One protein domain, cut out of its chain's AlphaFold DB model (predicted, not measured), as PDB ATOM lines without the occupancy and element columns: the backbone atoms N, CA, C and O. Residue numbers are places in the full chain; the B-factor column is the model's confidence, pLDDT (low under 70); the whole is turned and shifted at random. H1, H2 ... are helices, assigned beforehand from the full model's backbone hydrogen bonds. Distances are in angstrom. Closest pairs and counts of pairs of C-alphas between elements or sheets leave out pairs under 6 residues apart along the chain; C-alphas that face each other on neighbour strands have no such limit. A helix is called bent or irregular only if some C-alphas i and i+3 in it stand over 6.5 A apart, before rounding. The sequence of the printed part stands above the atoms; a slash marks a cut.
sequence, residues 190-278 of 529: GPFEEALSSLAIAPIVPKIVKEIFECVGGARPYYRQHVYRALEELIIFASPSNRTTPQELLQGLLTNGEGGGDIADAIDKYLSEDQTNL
ATOM      1  N   GLY A 190     163.013 103.281 120.098       82.81
ATOM      2  CA  GLY A 190     163.232 104.737 120.161       82.81
ATOM      3  C   GLY A 190     162.642 105.541 118.992       82.81
ATOM      4  O   GLY A 190     161.745 106.338 119.227       82.81
ATOM      5  N   PRO A 191     163.009 105.267 117.723       85.31
ATOM      6  CA  PRO A 191     162.441 105.979 116.572       85.31
ATOM      7  C   PRO A 191     160.910 105.982 116.463       85.31
ATOM      8  O   PRO A 191     160.327 106.974 116.037       85.31
ATOM      9  N   PHE A 192     160.250 104.872 116.806       87.69
ATOM     10  CA  PHE A 192     158.788 104.801 116.825       87.69
ATOM     11  C   PHE A 192     158.225 105.721 117.911       87.69
ATOM     12  O   PHE A 192     157.273 106.459 117.668       87.69
ATOM     13  N   GLU A 193     158.825 105.673 119.098       87.25
ATOM     14  CA  GLU A 193     158.388 106.429 120.266       87.25
ATOM     15  C   GLU A 193     158.620 107.937 120.081       87.25
ATOM     16  O   GLU A 193     157.735 108.732 120.383       87.25
ATOM     17  N   GLU A 194     159.759 108.323 119.500       86.50
ATOM     18  CA  GLU A 194     160.103 109.696 119.106       86.50
ATOM     19  C   GLU A 194     159.087 110.252 118.094       86.50
ATOM     20  O   GLU A 194     158.473 111.300 118.322       86.50
ATOM     21  N   ALA A 195     158.817 109.506 117.013       89.06
ATOM     22  CA  ALA A 195     157.824 109.893 116.011       89.06
ATOM     23  C   ALA A 195     156.419 110.028 116.614       89.06
ATOM     24  O   ALA A 195     155.688 110.969 116.301       89.06
ATOM     25  N   LEU A 196     156.036 109.112 117.503       89.69
ATOM     26  CA  LEU A 196     154.754 109.151 118.196       89.69
ATOM     27  C   LEU A 196     154.646 110.365 119.131       89.69
ATOM     28  O   LEU A 196     153.655 111.096 119.086       89.69
ATOM     29  N   SER A 197     155.677 110.610 119.938       87.38
ATOM     30  CA  SER A 197     155.751 111.734 120.875       87.38
ATOM     31  C   SER A 197     155.701 113.085 120.166       87.38
ATOM     32  O   SER A 197     155.046 114.016 120.644       87.38
ATOM     33  N   SER A 198     156.262 113.172 118.955       87.94
ATOM     34  CA  SER A 198     156.180 114.386 118.136       87.94
ATOM     35  C   SER A 198     154.741 114.805 117.790       87.94
ATOM     36  O   SER A 198     154.474 115.983 117.553       87.94
ATOM     37  N   LEU A 199     153.786 113.868 117.834       89.31
ATOM     38  CA  LEU A 199     152.366 114.107 117.571       89.31
ATOM     39  C   LEU A 199     151.537 114.327 118.841       89.31
ATOM     40  O   LEU A 199     150.363 114.678 118.724       89.31
ATOM     41  N   ALA A 200     152.109 114.148 120.038       85.00
ATOM     42  CA  ALA A 200     151.364 114.076 121.300       85.00
ATOM     43  C   ALA A 200     150.480 115.301 121.573       85.00
ATOM     44  O   ALA A 200     149.452 115.199 122.239       85.00
ATOM     45  N   ILE A 201     150.879 116.461 121.055       85.44
ATOM     46  CA  ILE A 201     150.173 117.726 121.264       85.44
ATOM     47  C   ILE A 201     149.387 118.185 120.034       85.44
ATOM     48  O   ILE A 201     148.723 119.221 120.074       85.44
ATOM     49  N   ALA A 202     149.525 117.471 118.919       85.94
ATOM     50  CA  ALA A 202     149.029 117.903 117.631       85.94
ATOM     51  C   ALA A 202     147.499 117.756 117.551       85.94
ATOM     52  O   ALA A 202     146.959 116.718 117.936       85.94
ATOM     53  N   PRO A 203     146.773 118.746 116.999       85.62
ATOM     54  CA  PRO A 203     145.335 118.631 116.779       85.62
ATOM     55  C   PRO A 203     145.063 117.725 115.569       85.62
ATOM     56  O   PRO A 203     144.860 118.205 114.453       85.62
ATOM     57  N   ILE A 204     145.102 116.408 115.782       88.31
ATOM     58  CA  ILE A 204     145.004 115.392 114.727       88.31
ATOM     59  C   ILE A 204     143.842 114.443 115.007       88.31
ATOM     60  O   ILE A 204     143.530 114.125 116.152       88.31
ATOM     61  N   VAL A 205     143.200 113.960 113.943       91.50
ATOM     62  CA  VAL A 205     142.202 112.890 114.034       91.50
ATOM     63  C   VAL A 205     142.898 111.572 114.415       91.50
ATOM     64  O   VAL A 205     143.676 111.053 113.611       91.50
ATOM     65  N   PRO A 206     142.579 110.951 115.567       91.00
ATOM     66  CA  PRO A 206     143.321 109.787 116.071       91.00
ATOM     67  C   PRO A 206     143.378 108.589 115.110       91.00
ATOM     68  O   PRO A 206     144.370 107.866 115.059       91.00
ATOM     69  N   LYS A 207     142.325 108.397 114.302       89.94
ATOM     70  CA  LYS A 207     142.256 107.326 113.295       89.94
ATOM     71  C   LYS A 207     143.372 107.430 112.248       89.94
ATOM     72  O   LYS A 207     143.906 106.405 111.843       89.94
ATOM     73  N   ILE A 208     143.744 108.649 111.856       90.50
ATOM     74  CA  ILE A 208     144.803 108.894 110.867       90.50
ATOM     75  C   ILE A 208     146.160 108.472 111.424       90.50
ATOM     76  O   ILE A 208     146.953 107.872 110.708       90.50
ATOM     77  N   VAL A 209     146.413 108.740 112.710       91.25
ATOM     78  CA  VAL A 209     147.654 108.319 113.375       91.25
ATOM     79  C   VAL A 209     147.765 106.800 113.366       91.25
ATOM     80  O   VAL A 209     148.788 106.273 112.945       91.25
ATOM     81  N   LYS A 210     146.693 106.093 113.742       90.00
ATOM     82  CA  LYS A 210     146.665 104.627 113.681       90.00
ATOM     83  C   LYS A 210     146.991 104.112 112.274       90.00
ATOM     84  O   LYS A 210     147.891 103.294 112.132       90.00
ATOM     85  N   GLU A 211     146.300 104.614 111.252       89.00
ATOM     86  CA  GLU A 211     146.487 104.165 109.865       89.00
ATOM     87  C   GLU A 211     147.908 104.435 109.356       89.00
ATOM     88  O   GLU A 211     148.533 103.541 108.790       89.00
ATOM     89  N   ILE A 212     148.462 105.626 109.617       89.75
ATOM     90  CA  ILE A 212     149.846 105.951 109.248       89.75
ATOM     91  C   ILE A 212     150.828 104.998 109.925       89.75
ATOM     92  O   ILE A 212     151.692 104.447 109.250       89.75
ATOM     93  N   PHE A 213     150.701 104.775 111.233       89.62
ATOM     94  CA  PHE A 213     151.643 103.935 111.970       89.62
ATOM     95  C   PHE A 213     151.517 102.449 111.594       89.62
ATOM     96  O   PHE A 213     152.534 101.765 111.486       89.62
ATOM     97  N   GLU A 214     150.311 101.953 111.301       86.75
ATOM     98  CA  GLU A 214     150.106 100.601 110.756       86.75
ATOM     99  C   GLU A 214     150.724 100.458 109.351       86.75
ATOM    100  O   GLU A 214     151.416  99.474 109.071       86.75
ATOM    101  N   CYS A 215     150.541 101.453 108.477       84.62
ATOM    102  CA  CYS A 215     151.118 101.455 107.132       84.62
ATOM    103  C   CYS A 215     152.648 101.575 107.139       84.62
ATOM    104  O   CYS A 215     153.326 100.835 106.423       84.62
ATOM    105  N   VAL A 216     153.199 102.484 107.951       84.12
ATOM    106  CA  VAL A 216     154.648 102.638 108.123       84.12
ATOM    107  C   VAL A 216     155.222 101.359 108.709       84.12
ATOM    108  O   VAL A 216     156.202 100.855 108.172       84.12
ATOM    109  N   GLY A 217     154.593 100.780 109.732       80.44
ATOM    110  CA  GLY A 217     155.042  99.533 110.340       80.44
ATOM    111  C   GLY A 217     155.104  98.367 109.352       80.44
ATOM    112  O   GLY A 217     156.121  97.668 109.278       80.44
ATOM    113  N   GLY A 218     154.045  98.172 108.560       79.75
ATOM    114  CA  GLY A 218     153.926  97.028 107.656       79.75
ATOM    115  C   GLY A 218     154.179  95.694 108.374       79.75
ATOM    116  O   GLY A 218     154.072  95.582 109.587       79.75
ATOM    117  N   ALA A 219     154.590  94.650 107.650       77.69
ATOM    118  CA  ALA A 219     154.788  93.328 108.262       77.69
ATOM    119  C   ALA A 219     155.957  93.249 109.270       77.69
ATOM    120  O   ALA A 219     156.048  92.268 110.009       77.69
ATOM    121  N   ARG A 220     156.888  94.216 109.254       76.88
ATOM    122  CA  ARG A 220     158.083  94.219 110.114       76.88
ATOM    123  C   ARG A 220     158.481  95.645 110.558       76.88
ATOM    124  O   ARG A 220     159.482  96.167 110.060       76.88
ATOM    125  N   PRO A 221     157.748  96.249 111.513       79.69
ATOM    126  CA  PRO A 221     157.967  97.620 111.983       79.69
ATOM    127  C   PRO A 221     159.408  97.947 112.394       79.69
ATOM    128  O   PRO A 221     159.928  98.988 111.997       79.69
ATOM    129  N   TYR A 222     160.090  97.049 113.115       80.75
ATOM    130  CA  TYR A 222     161.454  97.283 113.612       80.75
ATOM    131  C   TYR A 222     162.477  97.590 112.503       80.75
ATOM    132  O   TYR A 222     163.371  98.416 112.680       80.75
ATOM    133  N   TYR A 223     162.348  96.977 111.324       80.00
ATOM    134  CA  TYR A 223     163.286  97.204 110.214       80.00
ATOM    135  C   TYR A 223     163.021  98.511 109.452       80.00
ATOM    136  O   TYR A 223     163.783  98.871 108.552       80.00
ATOM    137  N   ARG A 224     161.966  99.244 109.825       80.62
ATOM    138  CA  ARG A 224     161.579 100.535 109.243       80.62
ATOM    139  C   ARG A 224     161.888 101.720 110.166       80.62
ATOM    140  O   ARG A 224     161.335 102.797 109.989       80.62
ATOM    141  N   GLN A 225     162.821 101.562 111.109       84.00
ATOM    142  CA  GLN A 225     163.292 102.641 111.995       84.00
ATOM    143  C   GLN A 225     163.654 103.942 111.264       84.00
ATOM    144  O   GLN A 225     163.325 105.020 111.746       84.00
ATOM    145  N   HIS A 226     164.305 103.852 110.101       82.88
ATOM    146  CA  HIS A 226     164.656 105.024 109.293       82.88
ATOM    147  C   HIS A 226     163.419 105.802 108.821       82.88
ATOM    148  O   HIS A 226     163.454 107.026 108.827       82.88
ATOM    149  N   VAL A 227     162.316 105.111 108.507       85.19
ATOM    150  CA  VAL A 227     161.044 105.727 108.098       85.19
ATOM    151  C   VAL A 227     160.383 106.448 109.272       85.19
ATOM    152  O   VAL A 227     159.831 107.526 109.092       85.19
ATOM    153  N   TYR A 228     160.464 105.896 110.487       87.50
ATOM    154  CA  TYR A 228     159.951 106.574 111.683       87.50
ATOM    155  C   TYR A 228     160.749 107.835 112.022       87.50
ATOM    156  O   TYR A 228     160.145 108.876 112.252       87.50
ATOM    157  N   ARG A 229     162.088 107.778 111.961       84.88
ATOM    158  CA  ARG A 229     162.926 108.984 112.099       84.88
ATOM    159  C   ARG A 229     162.576 110.017 111.036       84.88
ATOM    160  O   ARG A 229     162.437 111.192 111.330       84.88
ATOM    161  N   ALA A 230     162.398 109.569 109.798       83.75
ATOM    162  CA  ALA A 230     162.008 110.446 108.711       83.75
ATOM    163  C   ALA A 230     160.639 111.103 108.951       83.75
ATOM    164  O   ALA A 230     160.480 112.302 108.738       83.75
ATOM    165  N   LEU A 231     159.664 110.334 109.440       87.56
ATOM    166  CA  LEU A 231     158.342 110.831 109.804       87.56
ATOM    167  C   LEU A 231     158.416 111.872 110.931       87.56
ATOM    168  O   LEU A 231     157.787 112.920 110.817       87.56
ATOM    169  N   GLU A 232     159.196 111.607 111.979       87.44
ATOM    170  CA  GLU A 232     159.451 112.548 113.076       87.44
ATOM    171  C   GLU A 232     160.001 113.885 112.547       87.44
ATOM    172  O   GLU A 232     159.415 114.939 112.800       87.44
ATOM    173  N   GLU A 233     161.068 113.851 111.744       81.94
ATOM    174  CA  GLU A 233     161.676 115.052 111.147       81.94
ATOM    175  C   GLU A 233     160.670 115.839 110.285       81.94
ATOM    176  O   GLU A 233     160.624 117.075 110.322       81.94
ATOM    177  N   LEU A 234     159.808 115.136 109.535       82.00
ATOM    178  CA  LEU A 234     158.749 115.770 108.747       82.00
ATOM    179  C   LEU A 234     157.704 116.466 109.625       82.00
ATOM    180  O   LEU A 234     157.250 117.561 109.283       82.00
ATOM    181  N   ILE A 235     157.316 115.849 110.741       84.69
ATOM    182  CA  ILE A 235     156.335 116.404 111.678       84.69
ATOM    183  C   ILE A 235     156.903 117.645 112.368       84.69
ATOM    184  O   ILE A 235     156.232 118.676 112.409       84.69
ATOM    185  N   ILE A 236     158.132 117.558 112.881       80.56
ATOM    186  CA  ILE A 236     158.741 118.623 113.683       80.56
ATOM    187  C   ILE A 236     159.163 119.794 112.797       80.56
ATOM    188  O   ILE A 236     158.823 120.938 113.091       80.56
ATOM    189  N   PHE A 237     159.892 119.542 111.709       75.50
ATOM    190  CA  PHE A 237     160.553 120.612 110.963       75.50
ATOM    191  C   PHE A 237     159.881 120.905 109.625       75.50
ATOM    192  O   PHE A 237     159.619 122.071 109.324       75.50
ATOM    193  N   ALA A 238     159.545 119.891 108.823       68.31
ATOM    194  CA  ALA A 238     159.022 120.134 107.473       68.31
ATOM    195  C   ALA A 238     157.580 120.671 107.471       68.31
ATOM    196  O   ALA A 238     157.255 121.562 106.687       68.31
ATOM    197  N   SER A 239     156.713 120.192 108.365       67.62
ATOM    198  CA  SER A 239     155.321 120.653 108.474       67.62
ATOM    199  C   SER A 239     155.239 122.169 108.750       67.62
ATOM    200  O   SER A 239     154.641 122.888 107.934       67.62
ATOM    201  N   PRO A 240     155.911 122.709 109.786       62.78
ATOM    202  CA  PRO A 240     155.976 124.156 110.007       62.78
ATOM    203  C   PRO A 240     156.613 124.923 108.841       62.78
ATOM    204  O   PRO A 240     156.159 126.023 108.510       62.78
ATOM    205  N   SER A 241     157.613 124.330 108.178       60.28
ATOM    206  CA  SER A 241     158.297 124.924 107.020       60.28
ATOM    207  C   SER A 241     157.410 125.100 105.800       60.28
ATOM    208  O   SER A 241     157.387 126.164 105.177       60.28
ATOM    209  N   ASN A 242     156.648 124.058 105.487       60.09
ATOM    210  CA  ASN A 242     155.850 123.954 104.274       60.09
ATOM    211  C   ASN A 242     154.441 124.516 104.437       60.09
ATOM    212  O   ASN A 242     153.637 124.446 103.509       60.09
ATOM    213  N   ARG A 243     154.159 125.141 105.587       66.19
ATOM    214  CA  ARG A 243     152.858 125.735 105.921       66.19
ATOM    215  C   ARG A 243     151.726 124.713 105.989       66.19
ATOM    216  O   ARG A 243     150.569 125.068 105.768       66.19
ATOM    217  N   THR A 244     152.069 123.480 106.329       73.44
ATOM    218  CA  THR A 244     151.145 122.353 106.425       73.44
ATOM    219  C   THR A 244     151.010 122.004 107.896       73.44
ATOM    220  O   THR A 244     152.012 121.865 108.585       73.44
ATOM    221  N   THR A 245     149.801 121.872 108.424       78.38
ATOM    222  CA  THR A 245     149.611 121.334 109.780       78.38
ATOM    223  C   THR A 245     149.998 119.849 109.828       78.38
ATOM    224  O   THR A 245     149.900 119.171 108.802       78.38
ATOM    225  N   PRO A 246     150.367 119.290 110.995       84.00
ATOM    226  CA  PRO A 246     150.596 117.850 111.126       84.00
ATOM    227  C   PRO A 246     149.424 117.008 110.594       84.00
ATOM    228  O   PRO A 246     149.624 116.024 109.892       84.00
ATOM    229  N   GLN A 247     148.185 117.449 110.830       86.81
ATOM    230  CA  GLN A 247     146.972 116.824 110.296       86.81
ATOM    231  C   GLN A 247     146.952 116.777 108.757       86.81
ATOM    232  O   GLN A 247     146.657 115.735 108.172       86.81
ATOM    233  N   GLU A 248     147.241 117.896 108.091       85.06
ATOM    234  CA  GLU A 248     147.277 117.971 106.624       85.06
ATOM    235  C   GLU A 248     148.427 117.137 106.040       85.06
ATOM    236  O   GLU A 248     148.232 116.472 105.022       85.06
ATOM    237  N   LEU A 249     149.589 117.114 106.709       85.56
ATOM    238  CA  LEU A 249     150.738 116.290 106.323       85.56
ATOM    239  C   LEU A 249     150.357 114.805 106.334       85.56
ATOM    240  O   LEU A 249     150.496 114.124 105.317       85.56
ATOM    241  N   LEU A 250     149.824 114.315 107.457       88.75
ATOM    242  CA  LEU A 250     149.441 112.910 107.592       88.75
ATOM    243  C   LEU A 250     148.321 112.524 106.611       88.75
ATOM    244  O   LEU A 250     148.377 111.456 106.004       88.75
ATOM    245  N   GLN A 251     147.340 113.403 106.379       87.88
ATOM    246  CA  GLN A 251     146.288 113.159 105.386       87.88
ATOM    247  C   GLN A 251     146.848 113.077 103.955       87.88
ATOM    248  O   GLN A 251     146.401 112.249 103.154       87.88
ATOM    249  N   GLY A 252     147.830 113.922 103.625       83.88
ATOM    250  CA  GLY A 252     148.531 113.883 102.343       83.88
ATOM    251  C   GLY A 252     149.314 112.582 102.147       83.88
ATOM    252  O   GLY A 252     149.275 112.002 101.061       83.88
ATOM    253  N   LEU A 253     149.969 112.085 103.198       85.94
ATOM    254  CA  LEU A 253     150.657 110.791 103.182       85.94
ATOM    255  C   LEU A 253     149.681 109.626 102.949       85.94
ATOM    256  O   LEU A 253     149.924 108.811 102.059       85.94
ATOM    257  N   LEU A 254     148.545 109.591 103.659       84.31
ATOM    258  CA  LEU A 254     147.513 108.561 103.458       84.31
ATOM    259  C   LEU A 254     146.958 108.562 102.031       84.31
ATOM    260  O   LEU A 254     146.873 107.512 101.400       84.31
ATOM    261  N   THR A 255     146.639 109.743 101.493       82.75
ATOM    262  CA  THR A 255     146.075 109.872 100.137       82.75
ATOM    263  C   THR A 255     147.042 109.343  99.068       82.75
ATOM    264  O   THR A 255     146.617 108.709  98.102       82.75
ATOM    265  N   ASN A 256     148.352 109.560  99.242       75.88
ATOM    266  CA  ASN A 256     149.373 108.990  98.356       75.88
ATOM    267  C   ASN A 256     149.449 107.457  98.469       75.88
ATOM    268  O   ASN A 256     149.601 106.779  97.451       75.88
ATOM    269  N   GLY A 257     149.293 106.919  99.684       72.69
ATOM    270  CA  GLY A 257     149.214 105.477  99.927       72.69
ATOM    271  C   GLY A 257     148.012 104.821  99.241       72.69
ATOM    272  O   GLY A 257     148.155 103.830  98.525       72.69
ATOM    273  N   GLU A 258     146.823 105.415  99.375       69.19
ATOM    274  CA  GLU A 258     145.587 104.935  98.734       69.19
ATOM    275  C   GLU A 258     145.649 104.981  97.196       69.19
ATOM    276  O   GLU A 258     145.015 104.171  96.517       69.19
ATOM    277  N   GLY A 259     146.456 105.888  96.635       62.59
ATOM    278  CA  GLY A 259     146.749 105.977  95.202       62.59
ATOM    279  C   GLY A 259     147.640 104.853  94.650       62.59
ATOM    280  O   GLY A 259     147.926 104.852  93.451       62.59
ATOM    281  N   GLY A 260     148.072 103.904  95.491       61.03
ATOM    282  CA  GLY A 260     148.912 102.761  95.117       61.03
ATOM    283  C   GLY A 260     150.418 102.958  95.332       61.03
ATOM    284  O   GLY A 260     151.191 102.133  94.846       61.03
ATOM    285  N   GLY A 261     150.841 104.026  96.021       63.50
ATOM    286  CA  GLY A 261     152.231 104.225  96.464       63.50
ATOM    287  C   GLY A 261     152.512 103.609  97.842       63.50
ATOM    288  O   GLY A 261     151.585 103.394  98.620       63.50
ATOM    289  N   ASP A 262     153.780 103.330  98.174       79.25
ATOM    290  CA  ASP A 262     154.171 103.012  99.560       79.25
ATOM    291  C   ASP A 262     154.289 104.327 100.354       79.25
ATOM    292  O   ASP A 262     154.950 105.273  99.922       79.25
ATOM    293  N   ILE A 263     153.639 104.403 101.519       80.25
ATOM    294  CA  ILE A 263     153.723 105.570 102.412       80.25
ATOM    295  C   ILE A 263     155.168 105.793 102.876       80.25
ATOM    296  O   ILE A 263     155.579 106.942 103.033       80.25
ATOM    297  N   ALA A 264     155.955 104.722 103.034       74.88
ATOM    298  CA  ALA A 264     157.379 104.830 103.344       74.88
ATOM    299  C   ALA A 264     158.149 105.559 102.227       74.88
ATOM    300  O   ALA A 264     158.882 106.505 102.509       74.88
ATOM    301  N   ASP A 265     157.894 105.208 100.963       75.12
ATOM    302  CA  ASP A 265     158.512 105.877  99.811       75.12
ATOM    303  C   ASP A 265     158.078 107.350  99.714       75.12
ATOM    304  O   ASP A 265     158.863 108.214  99.321       75.12
ATOM    305  N   ALA A 266     156.826 107.657 100.078       76.38
ATOM    306  CA  ALA A 266     156.341 109.033 100.122       76.38
ATOM    307  C   ALA A 266     157.097 109.859 101.174       76.38
ATOM    308  O   ALA A 266     157.529 110.969 100.867       76.38
ATOM    309  N   ILE A 267     157.295 109.313 102.379       78.31
ATOM    310  CA  ILE A 267     158.059 109.946 103.467       78.31
ATOM    311  C   ILE A 267     159.504 110.232 103.026       78.31
ATOM    312  O   ILE A 267     159.964 111.371 103.140       78.31
ATOM    313  N   ASP A 268     160.188 109.242 102.449       69.75
ATOM    314  CA  ASP A 268     161.568 109.403 101.972       69.75
ATOM    315  C   ASP A 268     161.666 110.446 100.848       69.75
ATOM    316  O   ASP A 268     162.589 111.272 100.817       69.75
ATOM    317  N   LYS A 269     160.678 110.470  99.946       66.81
ATOM    318  CA  LYS A 269     160.600 111.468  98.878       66.81
ATOM    319  C   LYS A 269     160.453 112.888  99.432       66.81
ATOM    320  O   LYS A 269     161.191 113.765  98.978       66.81
ATOM    321  N   TYR A 270     159.566 113.102 100.410       64.38
ATOM    322  CA  TYR A 270     159.367 114.416 101.039       64.38
ATOM    323  C   TYR A 270     160.674 114.966 101.623       64.38
ATOM    324  O   TYR A 270     161.001 116.128 101.401       64.38
ATOM    325  N   LEU A 271     161.480 114.130 102.284       61.16
ATOM    326  CA  LEU A 271     162.775 114.567 102.810       61.16
ATOM    327  C   LEU A 271     163.798 114.887 101.716       61.16
ATOM    328  O   LEU A 271     164.545 115.857 101.838       61.16
ATOM    329  N   SER A 272     163.841 114.093 100.641       58.66
ATOM    330  CA  SER A 272     164.812 114.290  99.555       58.66
ATOM    331  C   SER A 272     164.591 115.581  98.753       58.66
ATOM    332  O   SER A 272     165.557 116.183  98.280       58.66
ATOM    333  N   GLU A 273     163.337 116.024  98.614       55.06
ATOM    334  CA  GLU A 273     162.985 117.267  97.920       55.06
ATOM    335  C   GLU A 273     163.206 118.505  98.820       55.06
ATOM    336  O   GLU A 273     163.595 119.558  98.311       55.06
ATOM    337  N   ASP A 274     163.075 118.366 100.148       51.31
ATOM    338  CA  ASP A 274     163.098 119.491 101.100       51.31
ATOM    339  C   ASP A 274     164.433 119.719 101.844       51.31
ATOM    340  O   ASP A 274     164.715 120.848 102.263       51.31
ATOM    341  N   GLN A 275     165.315 118.716 101.976       44.78
ATOM    342  CA  GLN A 275     166.585 118.864 102.717       44.78
ATOM    343  C   GLN A 275     167.543 119.924 102.149       44.78
ATOM    344  O   GLN A 275     168.444 120.378 102.853       44.78
ATOM    345  N   THR A 276     167.350 120.382 100.909       41.84
ATOM    346  CA  THR A 276     168.193 121.444 100.332       41.84
ATOM    347  C   THR A 276     167.961 122.831 100.946       41.84
ATOM    348  O   THR A 276     168.770 123.721 100.696       41.84
ATOM    349  N   ASN A 277     166.918 123.031 101.768       42.66
ATOM    350  CA  ASN A 277     166.548 124.355 102.293       42.66
ATOM    351  C   ASN A 277     166.381 124.445 103.825       42.66
ATOM    352  O   ASN A 277     166.093 125.536 104.318       42.66
ATOM    353  N   LEU A 278     166.524 123.348 104.581       46.16
ATOM    354  CA  LEU A 278     165.960 123.273 105.938       46.16
ATOM    355  C   LEU A 278     166.932 123.396 107.114       46.16
ATOM    356  O   LEU A 278     166.461 123.717 108.189       46.16
TER     357      LEU A 278
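What this domain is: This is residues 190 to 278 of the 529 residues of an uncharacterized protein of Candidatus Chisholmbacteria bacterium RIFCSPHIGHO2_01_FULL_49_18 (UniProt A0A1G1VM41). A compact, rounded ball of crossed helices is built round the long, kinked H3, with H1 and H5 packed on opposite sides of it and H2 and H4 covering another side. The 89 printed residues hold five named helices, H1 to H5, and no named strand: all helix, radius of gyration of the C-alphas 11.9 A, spans 33 by 28 by 26 A.

Where its parts are: H3, residues 221 to 242, measures 27.5 A, has a kink of 41 degrees near residue 235 and is irregular, C-alphas 223 and 226 being 8.0 A apart. H1 is residues 190 to 198, beginning at C-alpha 190 (163.232, 104.737, 120.161), H2 206 to 217, H4 246 to 258, and H5 263 to 274, ending at C-alpha 274 (163.098, 119.491, 101.100).

How they stand to each other: H3, the hub, touches the other four. H1 touches it at a shallow tilt of 30 degrees, closest C-alphas Ala 195 and Glu 232, 4.3 A. H5 touches it at a steep 43 degrees, closest C-alphas Val 227 and Ala 264, 6.1 A. H1 is apart from H4 and H5. Every O i to N i+4 pair is within hydrogen-bond range in H1, H2, H4 and H5, and 13 of 18 in H3.

The domain as a whole: The printed part has no cut and no long link; pLDDT is under 70 at residues 238 to 243, 258 to 261 and 268 to 278.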